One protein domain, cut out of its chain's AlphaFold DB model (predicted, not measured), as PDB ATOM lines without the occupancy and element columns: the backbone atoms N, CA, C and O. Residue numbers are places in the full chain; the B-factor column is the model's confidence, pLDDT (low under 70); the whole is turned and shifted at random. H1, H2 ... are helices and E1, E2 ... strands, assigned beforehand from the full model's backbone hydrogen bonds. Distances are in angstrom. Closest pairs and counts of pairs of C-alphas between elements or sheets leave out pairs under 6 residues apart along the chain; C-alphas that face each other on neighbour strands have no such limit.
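What this domain is: This is residues 9 to 68 of the 69 residues of an uncharacterized protein of Marinovum algicola DG 898 (UniProt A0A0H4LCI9). Helix H1 crosses one face of a small three-stranded sheet, and H2 folds back from it as a helical hairpin, grazing the sheet beside E1. The 60 printed residues hold named helices H1, H2, then strands E1, E2, E3, antiparallel in that order; the class is mixed. It is compact, radius of gyration of the C-alphas 10.6 A, spanning 27 by 21 by 21 A.

Where its parts are: H1, residues 9 to 23, 21.6 A, begins at C-alpha (3.020, 2.748, 38.752). H2 is residues 28 to 36; E1 40 to 45, 15.3 A; E2 48 to 53, 16.1 A; E3 59 to 62, ending at C-alpha (-6.035, -3.503, 48.680).

How they stand to each other: H1's residues 18 to 22 alone touch H2, closest C-alphas Arg 22 and Trp 31, 5.6 A, at a steep tilt of 42 degrees, opposite ways. H1 is on the sheet, height 10.1 A: two layers, helix on one face. H2 only grazes the sheet with residues 31 to 36. The strands form a meander of antiparallel neighbours: N 43 and O 50, 2.9 A, and N 51 and O 61, 2.8 A, are within hydrogen-bond range. So is every O i to N i+4 pair in H1 and H2.

The domain as a whole: The farthest C-alphas, Lys 24 and Asp 46, are 28.7 A apart. The printed part has no cut, the four links are tight, and no printed residue is under 70 in pLDDT.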
ATOM      1  N   VAL A   9       1.966   3.569  39.366       94.12
ATOM      2  CA  VAL A   9       3.020   2.748  38.752       94.12
ATOM      3  C   VAL A   9       3.713   1.902  39.814       94.12
ATOM      4  O   VAL A   9       3.877   0.697  39.621       94.12
ATOM      5  N   THR A  10       4.052   2.497  40.960       94.81
ATOM      6  CA  THR A  10       4.642   1.759  42.083       94.81
ATOM      7  C   THR A  10       3.675   0.702  42.616       94.81
ATOM      8  O   THR A  10       4.083  -0.433  42.861       94.81
ATOM      9  N   ILE A  11       2.379   1.020  42.737       95.50
ATOM     10  CA  ILE A  11       1.362   0.036  43.149       95.50
ATOM     11  C   ILE A  11       1.337  -1.160  42.189       95.50
ATOM     12  O   ILE A  11       1.366  -2.303  42.643       95.50
ATOM     13  N   ALA A  12       1.331  -0.923  40.875       95.88
ATOM     14  CA  ALA A  12       1.336  -1.998  39.884       95.88
ATOM     15  C   ALA A  12       2.585  -2.890  40.002       95.88
ATOM     16  O   ALA A  12       2.468  -4.112  39.970       95.88
ATOM     17  N   GLN A  13       3.764  -2.299  40.212       96.81
ATOM     18  CA  GLN A  13       5.012  -3.047  40.415       96.81
ATOM     19  C   GLN A  13       4.977  -3.912  41.681       96.81
ATOM     20  O   GLN A  13       5.441  -5.051  41.667       96.81
ATOM     21  N   ILE A  14       4.401  -3.393  42.768       96.19
ATOM     22  CA  ILE A  14       4.223  -4.149  44.013       96.19
ATOM     23  C   ILE A  14       3.268  -5.321  43.789       96.19
ATOM     24  O   ILE A  14       3.560  -6.433  44.219       96.19
ATOM     25  N   LEU A  15       2.149  -5.106  43.094       96.69
ATOM     26  CA  LEU A  15       1.194  -6.176  42.805       96.69
ATOM     27  C   LEU A  15       1.801  -7.270  41.919       96.69
ATOM     28  O   LEU A  15       1.617  -8.445  42.227       96.69
ATOM     29  N   MET A  16       2.580  -6.900  40.897       97.25
ATOM     30  CA  MET A  16       3.322  -7.860  40.069       97.25
ATOM     31  C   MET A  16       4.298  -8.695  40.902       97.25
ATOM     32  O   MET A  16       4.323  -9.916  40.782       97.25
ATOM     33  N   LEU A  17       5.062  -8.054  41.795       97.31
ATOM     34  CA  LEU A  17       5.940  -8.767  42.722       97.31
ATOM     35  C   LEU A  17       5.135  -9.752  43.579       97.31
ATOM     36  O   LEU A  17       5.499 -10.915  43.691       97.31
ATOM     37  N   LEU A  18       4.038  -9.310  44.190       96.81
ATOM     38  CA  LEU A  18       3.216 -10.165  45.046       96.81
ATOM     39  C   LEU A  18       2.661 -11.382  44.293       96.81
ATOM     40  O   LEU A  18       2.640 -12.471  44.868       96.81
ATOM     41  N   GLU A  19       2.250 -11.203  43.037       96.94
ATOM     42  CA  GLU A  19       1.769 -12.264  42.149       96.94
ATOM     43  C   GLU A  19       2.871 -13.274  41.810       96.94
ATOM     44  O   GLU A  19       2.714 -14.462  42.098       96.94
ATOM     45  N   GLU A  20       4.031 -12.822  41.324       97.50
ATOM     46  CA  GLU A  20       5.175 -13.706  41.045       97.50
ATOM     47  C   GLU A  20       5.586 -14.513  42.283       97.50
ATOM     48  O   GLU A  20       5.954 -15.688  42.219       97.50
ATOM     49  N   GLU A  21       5.547 -13.867  43.445       97.69
ATOM     50  CA  GLU A  21       5.933 -14.478  44.702       97.69
ATOM     51  C   GLU A  21       4.860 -15.451  45.225       97.69
ATOM     52  O   GLU A  21       5.198 -16.389  45.960       97.69
ATOM     53  N   ARG A  22       3.589 -15.258  44.841       96.19
ATOM     54  CA  ARG A  22       2.465 -16.156  45.145       96.19
ATOM     55  C   ARG A  22       2.569 -17.451  44.356       96.19
ATOM     56  O   ARG A  22       2.339 -18.509  44.939       96.19
ATOM     57  N   GLU A  23       2.934 -17.371  43.077       96.06
ATOM     58  CA  GLU A  23       3.104 -18.535  42.194       96.06
ATOM     59  C   GLU A  23       4.242 -19.457  42.649       96.06
ATOM     60  O   GLU A  23       4.155 -20.677  42.522       96.06
ATOM     61  N   LYS A  24       5.305 -18.883  43.222       96.06
ATOM     62  CA  LYS A  24       6.469 -19.632  43.726       96.06
ATOM     63  C   LYS A  24       6.224 -20.300  45.083       96.06
ATOM     64  O   LYS A  24       7.006 -21.159  45.480       96.06
ATOM     65  N   ALA A  25       5.203 -19.877  45.824       96.75
ATOM     66  CA  ALA A  25       4.981 -20.303  47.199       96.75
ATOM     67  C   ALA A  25       4.064 -21.529  47.289       96.75
ATOM     68  O   ALA A  25       2.974 -21.554  46.720       96.75
ATOM     69  N   LEU A  26       4.446 -22.513  48.107       96.00
ATOM     70  CA  LEU A  26       3.663 -23.736  48.318       96.00
ATOM     71  C   LEU A  26       2.522 -23.539  49.323       96.00
ATOM     72  O   LEU A  26       1.632 -24.380  49.440       96.00
ATOM     73  N   SER A  27       2.542 -22.441  50.079       95.06
ATOM     74  CA  SER A  27       1.499 -22.111  51.049       95.06
ATOM     75  C   SER A  27       1.349 -20.599  51.248       95.06
ATOM     76  O   SER A  27       2.308 -19.855  51.031       95.06
ATOM     77  N   PRO A  28       0.194 -20.125  51.753       94.31
ATOM     78  CA  PRO A  28       0.014 -18.719  52.121       94.31
ATOM     79  C   PRO A  28       1.043 -18.221  53.144       94.31
ATOM     80  O   PRO A  28       1.504 -17.086  53.067       94.31
ATOM     81  N   ARG A  29       1.445 -19.078  54.092       95.19
ATOM     82  CA  ARG A  29       2.460 -18.742  55.101       95.19
ATOM     83  C   ARG A  29       3.837 -18.552  54.472       95.19
ATOM     84  O   ARG A  29       4.549 -17.621  54.838       95.19
ATOM     85  N   GLU A  30       4.212 -19.436  53.553       97.12
ATOM     86  CA  GLU A  30       5.464 -19.304  52.809       97.12
ATOM     87  C   GLU A  30       5.449 -18.042  51.951       97.12
ATOM     88  O   GLU A  30       6.405 -17.276  51.985       97.12
ATOM     89  N   TRP A  31       4.345 -17.771  51.257       97.19
ATOM     90  CA  TRP A  31       4.188 -16.549  50.477       97.19
ATOM     91  C   TRP A  31       4.366 -15.290  51.333       97.19
ATOM     92  O   TRP A  31       5.183 -14.438  50.988       97.19
ATOM     93  N   GLN A  32       3.693 -15.212  52.489       95.56
ATOM     94  CA  GLN A  32       3.861 -14.105  53.438       95.56
ATOM     95  C   GLN A  32       5.309 -13.964  53.923       95.56
ATOM     96  O   GLN A  32       5.807 -12.849  54.055       95.56
ATOM     97  N   HIS A  33       6.010 -15.079  54.157       96.62
ATOM     98  CA  HIS A  33       7.427 -15.049  54.515       96.62
ATOM     99  C   HIS A  33       8.304 -14.522  53.368       96.62
ATOM    100  O   HIS A  33       9.217 -13.736  53.613       96.62
ATOM    101  N   ARG A  34       8.009 -14.909  52.122       96.81
ATOM    102  CA  ARG A  34       8.739 -14.449  50.935       96.81
ATOM    103  C   ARG A  34       8.564 -12.941  50.731       96.81
ATOM    104  O   ARG A  34       9.564 -12.233  50.692       96.81
ATOM    105  N   ILE A  35       7.330 -12.423  50.726       97.06
ATOM    106  CA  ILE A  35       7.069 -10.976  50.556       97.06
ATOM    107  C   ILE A  35       7.574 -10.127  51.735       97.06
ATOM    108  O   ILE A  35       7.947  -8.968  51.542       97.06
ATOM    109  N   ALA A  36       7.682 -10.709  52.935       96.69
ATOM    110  CA  ALA A  36       8.310 -10.048  54.076       96.69
ATOM    111  C   ALA A  36       9.797  -9.745  53.832       96.69
ATOM    112  O   ALA A  36      10.290  -8.711  54.281       96.69
ATOM    113  N   GLY A  37      10.496 -10.581  53.054       96.69
ATOM    114  CA  GLY A  37      11.868 -10.315  52.605       96.69
ATOM    115  C   GLY A  37      11.999  -9.062  51.729       96.69
ATOM    116  O   GLY A  37      13.063  -8.451  51.695       96.69
ATOM    117  N   TYR A  38      10.908  -8.636  51.089       96.12
ATOM    118  CA  TYR A  38      10.828  -7.411  50.286       96.12
ATOM    119  C   TYR A  38      10.261  -6.219  51.068       96.12
ATOM    120  O   TYR A  38      10.083  -5.140  50.507       96.12
ATOM    121  N   GLY A  39       9.977  -6.391  52.362       96.25
ATOM    122  CA  GLY A  39       9.445  -5.328  53.206       96.25
ATOM    123  C   GLY A  39       7.929  -5.151  53.126       96.25
ATOM    124  O   GLY A  39       7.445  -4.102  53.546       96.25
ATOM    125  N   TYR A  40       7.178  -6.147  52.641       96.69
ATOM    126  CA  TYR A  40       5.715  -6.098  52.565       96.69
ATOM    127  C   TYR A  40       5.041  -7.127  53.473       96.69
ATOM    128  O   TYR A  40       5.593  -8.179  53.786       96.69
ATOM    129  N   ALA A  41       3.815  -6.824  53.884       95.94
ATOM    130  CA  ALA A  41       2.953  -7.722  54.637       95.94
ATOM    131  C   ALA A  41       1.496  -7.562  54.205       95.94
ATOM    132  O   ALA A  41       1.072  -6.474  53.820       95.94
ATOM    133  N   ILE A  42       0.721  -8.634  54.343       95.00
ATOM    134  CA  ILE A  42      -0.728  -8.614  54.141       95.00
ATOM    135  C   ILE A  42      -1.388  -8.540  55.512       95.00
ATOM    136  O   ILE A  42      -1.114  -9.365  56.385       95.00
ATOM    137  N   LYS A  43      -2.252  -7.546  55.710       92.88
ATOM    138  CA  LYS A  43      -3.022  -7.369  56.943       92.88
ATOM    139  C   LYS A  43      -4.505  -7.386  56.637       92.88
ATOM    140  O   LYS A  43      -4.941  -6.798  55.657       92.88
ATOM    141  N   ARG A  44      -5.284  -8.021  57.509       91.62
ATOM    142  CA  ARG A  44      -6.740  -7.875  57.501       91.62
ATOM    143  C   ARG A  44      -7.109  -6.582  58.211       91.62
ATOM    144  O   ARG A  44      -6.660  -6.349  59.331       91.62
ATOM    145  N   THR A  45      -7.912  -5.773  57.545       87.38
ATOM    146  CA  THR A  45      -8.496  -4.533  58.046       87.38
ATOM    147  C   THR A  45     -10.015  -4.625  57.935       87.38
ATOM    148  O   THR A  45     -10.554  -5.579  57.366       87.38
ATOM    149  N   ASP A  46     -10.723  -3.621  58.449       85.50
ATOM    150  CA  ASP A  46     -12.191  -3.571  58.414       85.50
ATOM    151  C   ASP A  46     -12.765  -3.499  56.984       85.50
ATOM    152  O   ASP A  46     -13.958  -3.725  56.775       85.50
ATOM    153  N   HIS A  47     -11.920  -3.221  55.986       82.56
ATOM    154  CA  HIS A  47     -12.293  -3.114  54.575       82.56
ATOM    155  C   HIS A  47     -11.731  -4.243  53.695       82.56
ATOM    156  O   HIS A  47     -11.940  -4.222  52.483       82.56
ATOM    157  N   GLY A  48     -11.053  -5.238  54.278       89.19
ATOM    158  CA  GLY A  48     -10.519  -6.398  53.559       89.19
ATOM    159  C   GLY A  48      -9.042  -6.662  53.834       89.19
ATOM    160  O   GLY A  48      -8.482  -6.226  54.836       89.19
ATOM    161  N   GLU A  49      -8.398  -7.427  52.956       94.44
ATOM    162  CA  GLU A  49      -6.954  -7.661  53.030       94.44
ATOM    163  C   GLU A  49      -6.208  -6.522  52.333       94.44
ATOM    164  O   GLU A  49      -6.492  -6.187  51.186       94.44
ATOM    165  N   MET A  50      -5.256  -5.915  53.035       94.69
ATOM    166  CA  MET A  50      -4.462  -4.780  52.578       94.69
ATOM    167  C   MET A  50      -2.986  -5.160  52.519       94.69
ATOM    168  O   MET A  50      -2.454  -5.807  53.426       94.69
ATOM    169  N   VAL A  51      -2.310  -4.701  51.469       95.44
ATOM    170  CA  VAL A  51      -0.853  -4.722  51.362       95.44
ATOM    171  C   VAL A  51      -0.299  -3.554  52.166       95.44
ATOM    172  O   VAL A  51      -0.721  -2.409  52.002       95.44
ATOM    173  N   THR A  52       0.658  -3.841  53.039       95.56
ATOM    174  CA  THR A  52       1.277  -2.868  53.940       95.56
ATOM    175  C   THR A  52       2.794  -2.964  53.897       95.56
ATOM    176  O   THR A  52       3.343  -4.035  53.637       95.56
ATOM    177  N   THR A  53       3.488  -1.865  54.181       94.12
ATOM    178  CA  THR A  53       4.941  -1.895  54.393       94.12
ATOM    179  C   THR A  53       5.273  -2.431  55.788       94.12
ATOM    180  O   THR A  53       4.580  -2.143  56.760       94.12
ATOM    181  N   LEU A  54       6.348  -3.206  55.929       90.69
ATOM    182  CA  LEU A  54       6.781  -3.763  57.215       90.69
ATOM    183  C   LEU A  54       7.387  -2.734  58.183       90.69
ATOM    184  O   LEU A  54       7.055  -2.807  59.365       90.69
ATOM    185  N   PRO A  55       8.226  -1.769  57.751       85.12
ATOM    186  CA  PRO A  55       8.866  -0.843  58.687       85.12
ATOM    187  C   PRO A  55       7.879   0.040  59.463       85.12
ATOM    188  O   PRO A  55       8.125   0.363  60.624       85.12
ATOM    189  N   HIS A  56       6.764   0.429  58.834       84.38
ATOM    190  CA  HIS A  56       5.820   1.398  59.402       84.38
ATOM    191  C   HIS A  56       4.353   0.964  59.339       84.38
ATOM    192  O   HIS A  56       3.493   1.655  59.876       84.38
ATOM    193  N   GLY A  57       4.038  -0.172  58.709       88.12
ATOM    194  CA  GLY A  57       2.658  -0.626  58.558       88.12
ATOM    195  C   GLY A  57       1.823   0.253  57.631       88.12
ATOM    196  O   GLY A  57       0.602   0.180  57.718       88.12
ATOM    197  N   GLN A  58       2.449   1.083  56.790       91.62
ATOM    198  CA  GLN A  58       1.732   1.984  55.892       91.62
ATOM    199  C   GLN A  58       0.947   1.163  54.870       91.62
ATOM    200  O   GLN A  58       1.527   0.308  54.198       91.62
ATOM    201  N   GLU A  59      -0.351   1.431  54.757       92.88
ATOM    202  CA  GLU A  59      -1.211   0.833  53.741       92.88
ATOM    203  C   GLU A  59      -0.802   1.317  52.349       92.88
ATOM    204  O   GLU A  59      -0.623   2.512  52.115       92.88
ATOM    205  N   VAL A  60      -0.617   0.362  51.440       93.00
ATOM    206  CA  VAL A  60      -0.202   0.607  50.057       93.00
ATOM    207  C   VAL A  60      -1.409   0.514  49.135       93.00
ATOM    208  O   VAL A  60      -1.716   1.450  48.407       93.00
ATOM    209  N   CYS A  61      -2.085  -0.633  49.157       94.25
ATOM    210  CA  CYS A  61      -3.255  -0.914  48.334       94.25
ATOM    211  C   CYS A  61      -4.039  -2.108  48.898       94.25
ATOM    212  O   CYS A  61      -3.532  -2.859  49.734       94.25
ATOM    213  N   ALA A  62      -5.270  -2.291  48.421       95.12
ATOM    214  CA  ALA A  62      -6.035  -3.503  48.680       95.12
ATOM    215  C   ALA A  62      -5.401  -4.704  47.969       95.12
ATOM    216  O   ALA A  62      -4.950  -4.595  46.827       95.12
ATOM    217  N   LEU A  63      -5.393  -5.855  48.638       95.31
ATOM    218  CA  LEU A  63      -4.969  -7.108  48.038       95.31
ATOM    219  C   LEU A  63      -6.024  -7.560  47.012       95.31
ATOM    220  O   LEU A  63      -7.201  -7.673  47.362       95.31
ATOM    221  N   PRO A  64      -5.635  -7.855  45.759       94.06
ATOM    222  CA  PRO A  64      -6.543  -8.448  44.786       94.06
ATOM    223  C   PRO A  64      -7.114  -9.773  45.294       94.06
ATOM    224  O   PRO A  64      -6.382 -10.612  45.819       94.06
ATOM    225  N   VAL A  65      -8.412 -10.000  45.079       90.19
ATOM    226  CA  VAL A  65      -9.107 -11.217  45.538       90.19
ATOM    227  C   VAL A  65      -8.472 -12.501  44.991       90.19
ATOM    228  O   VAL A  65      -8.471 -13.523  45.666       90.19
ATOM    229  N   GLN A  66      -7.863 -12.442  43.807       89.94
ATOM    230  CA  GLN A  66      -7.167 -13.562  43.171       89.94
ATOM    231  C   GLN A  66      -5.902 -13.992  43.928       89.94
ATOM    232  O   GLN A  66      -5.481 -15.140  43.811       89.94
ATOM    233  N   LEU A  67      -5.301 -13.078  44.693       88.88
ATOM    234  CA  LEU A  67      -4.134 -13.347  45.532       88.88
ATOM    235  C   LEU A  67      -4.520 -13.650  46.986       88.88
ATOM    236  O   LEU A  67      -3.661 -14.067  47.762       88.88
ATOM    237  N   SER A  68      -5.787 -13.454  47.359       82.69
ATOM    238  CA  SER A  68      -6.288 -13.813  48.686       82.69
ATOM    239  C   SER A  68      -6.180 -15.328  48.909       82.69
ATOM    240  O   SER A  68      -6.232 -16.123  47.966       82.69
TER     241      SER A  68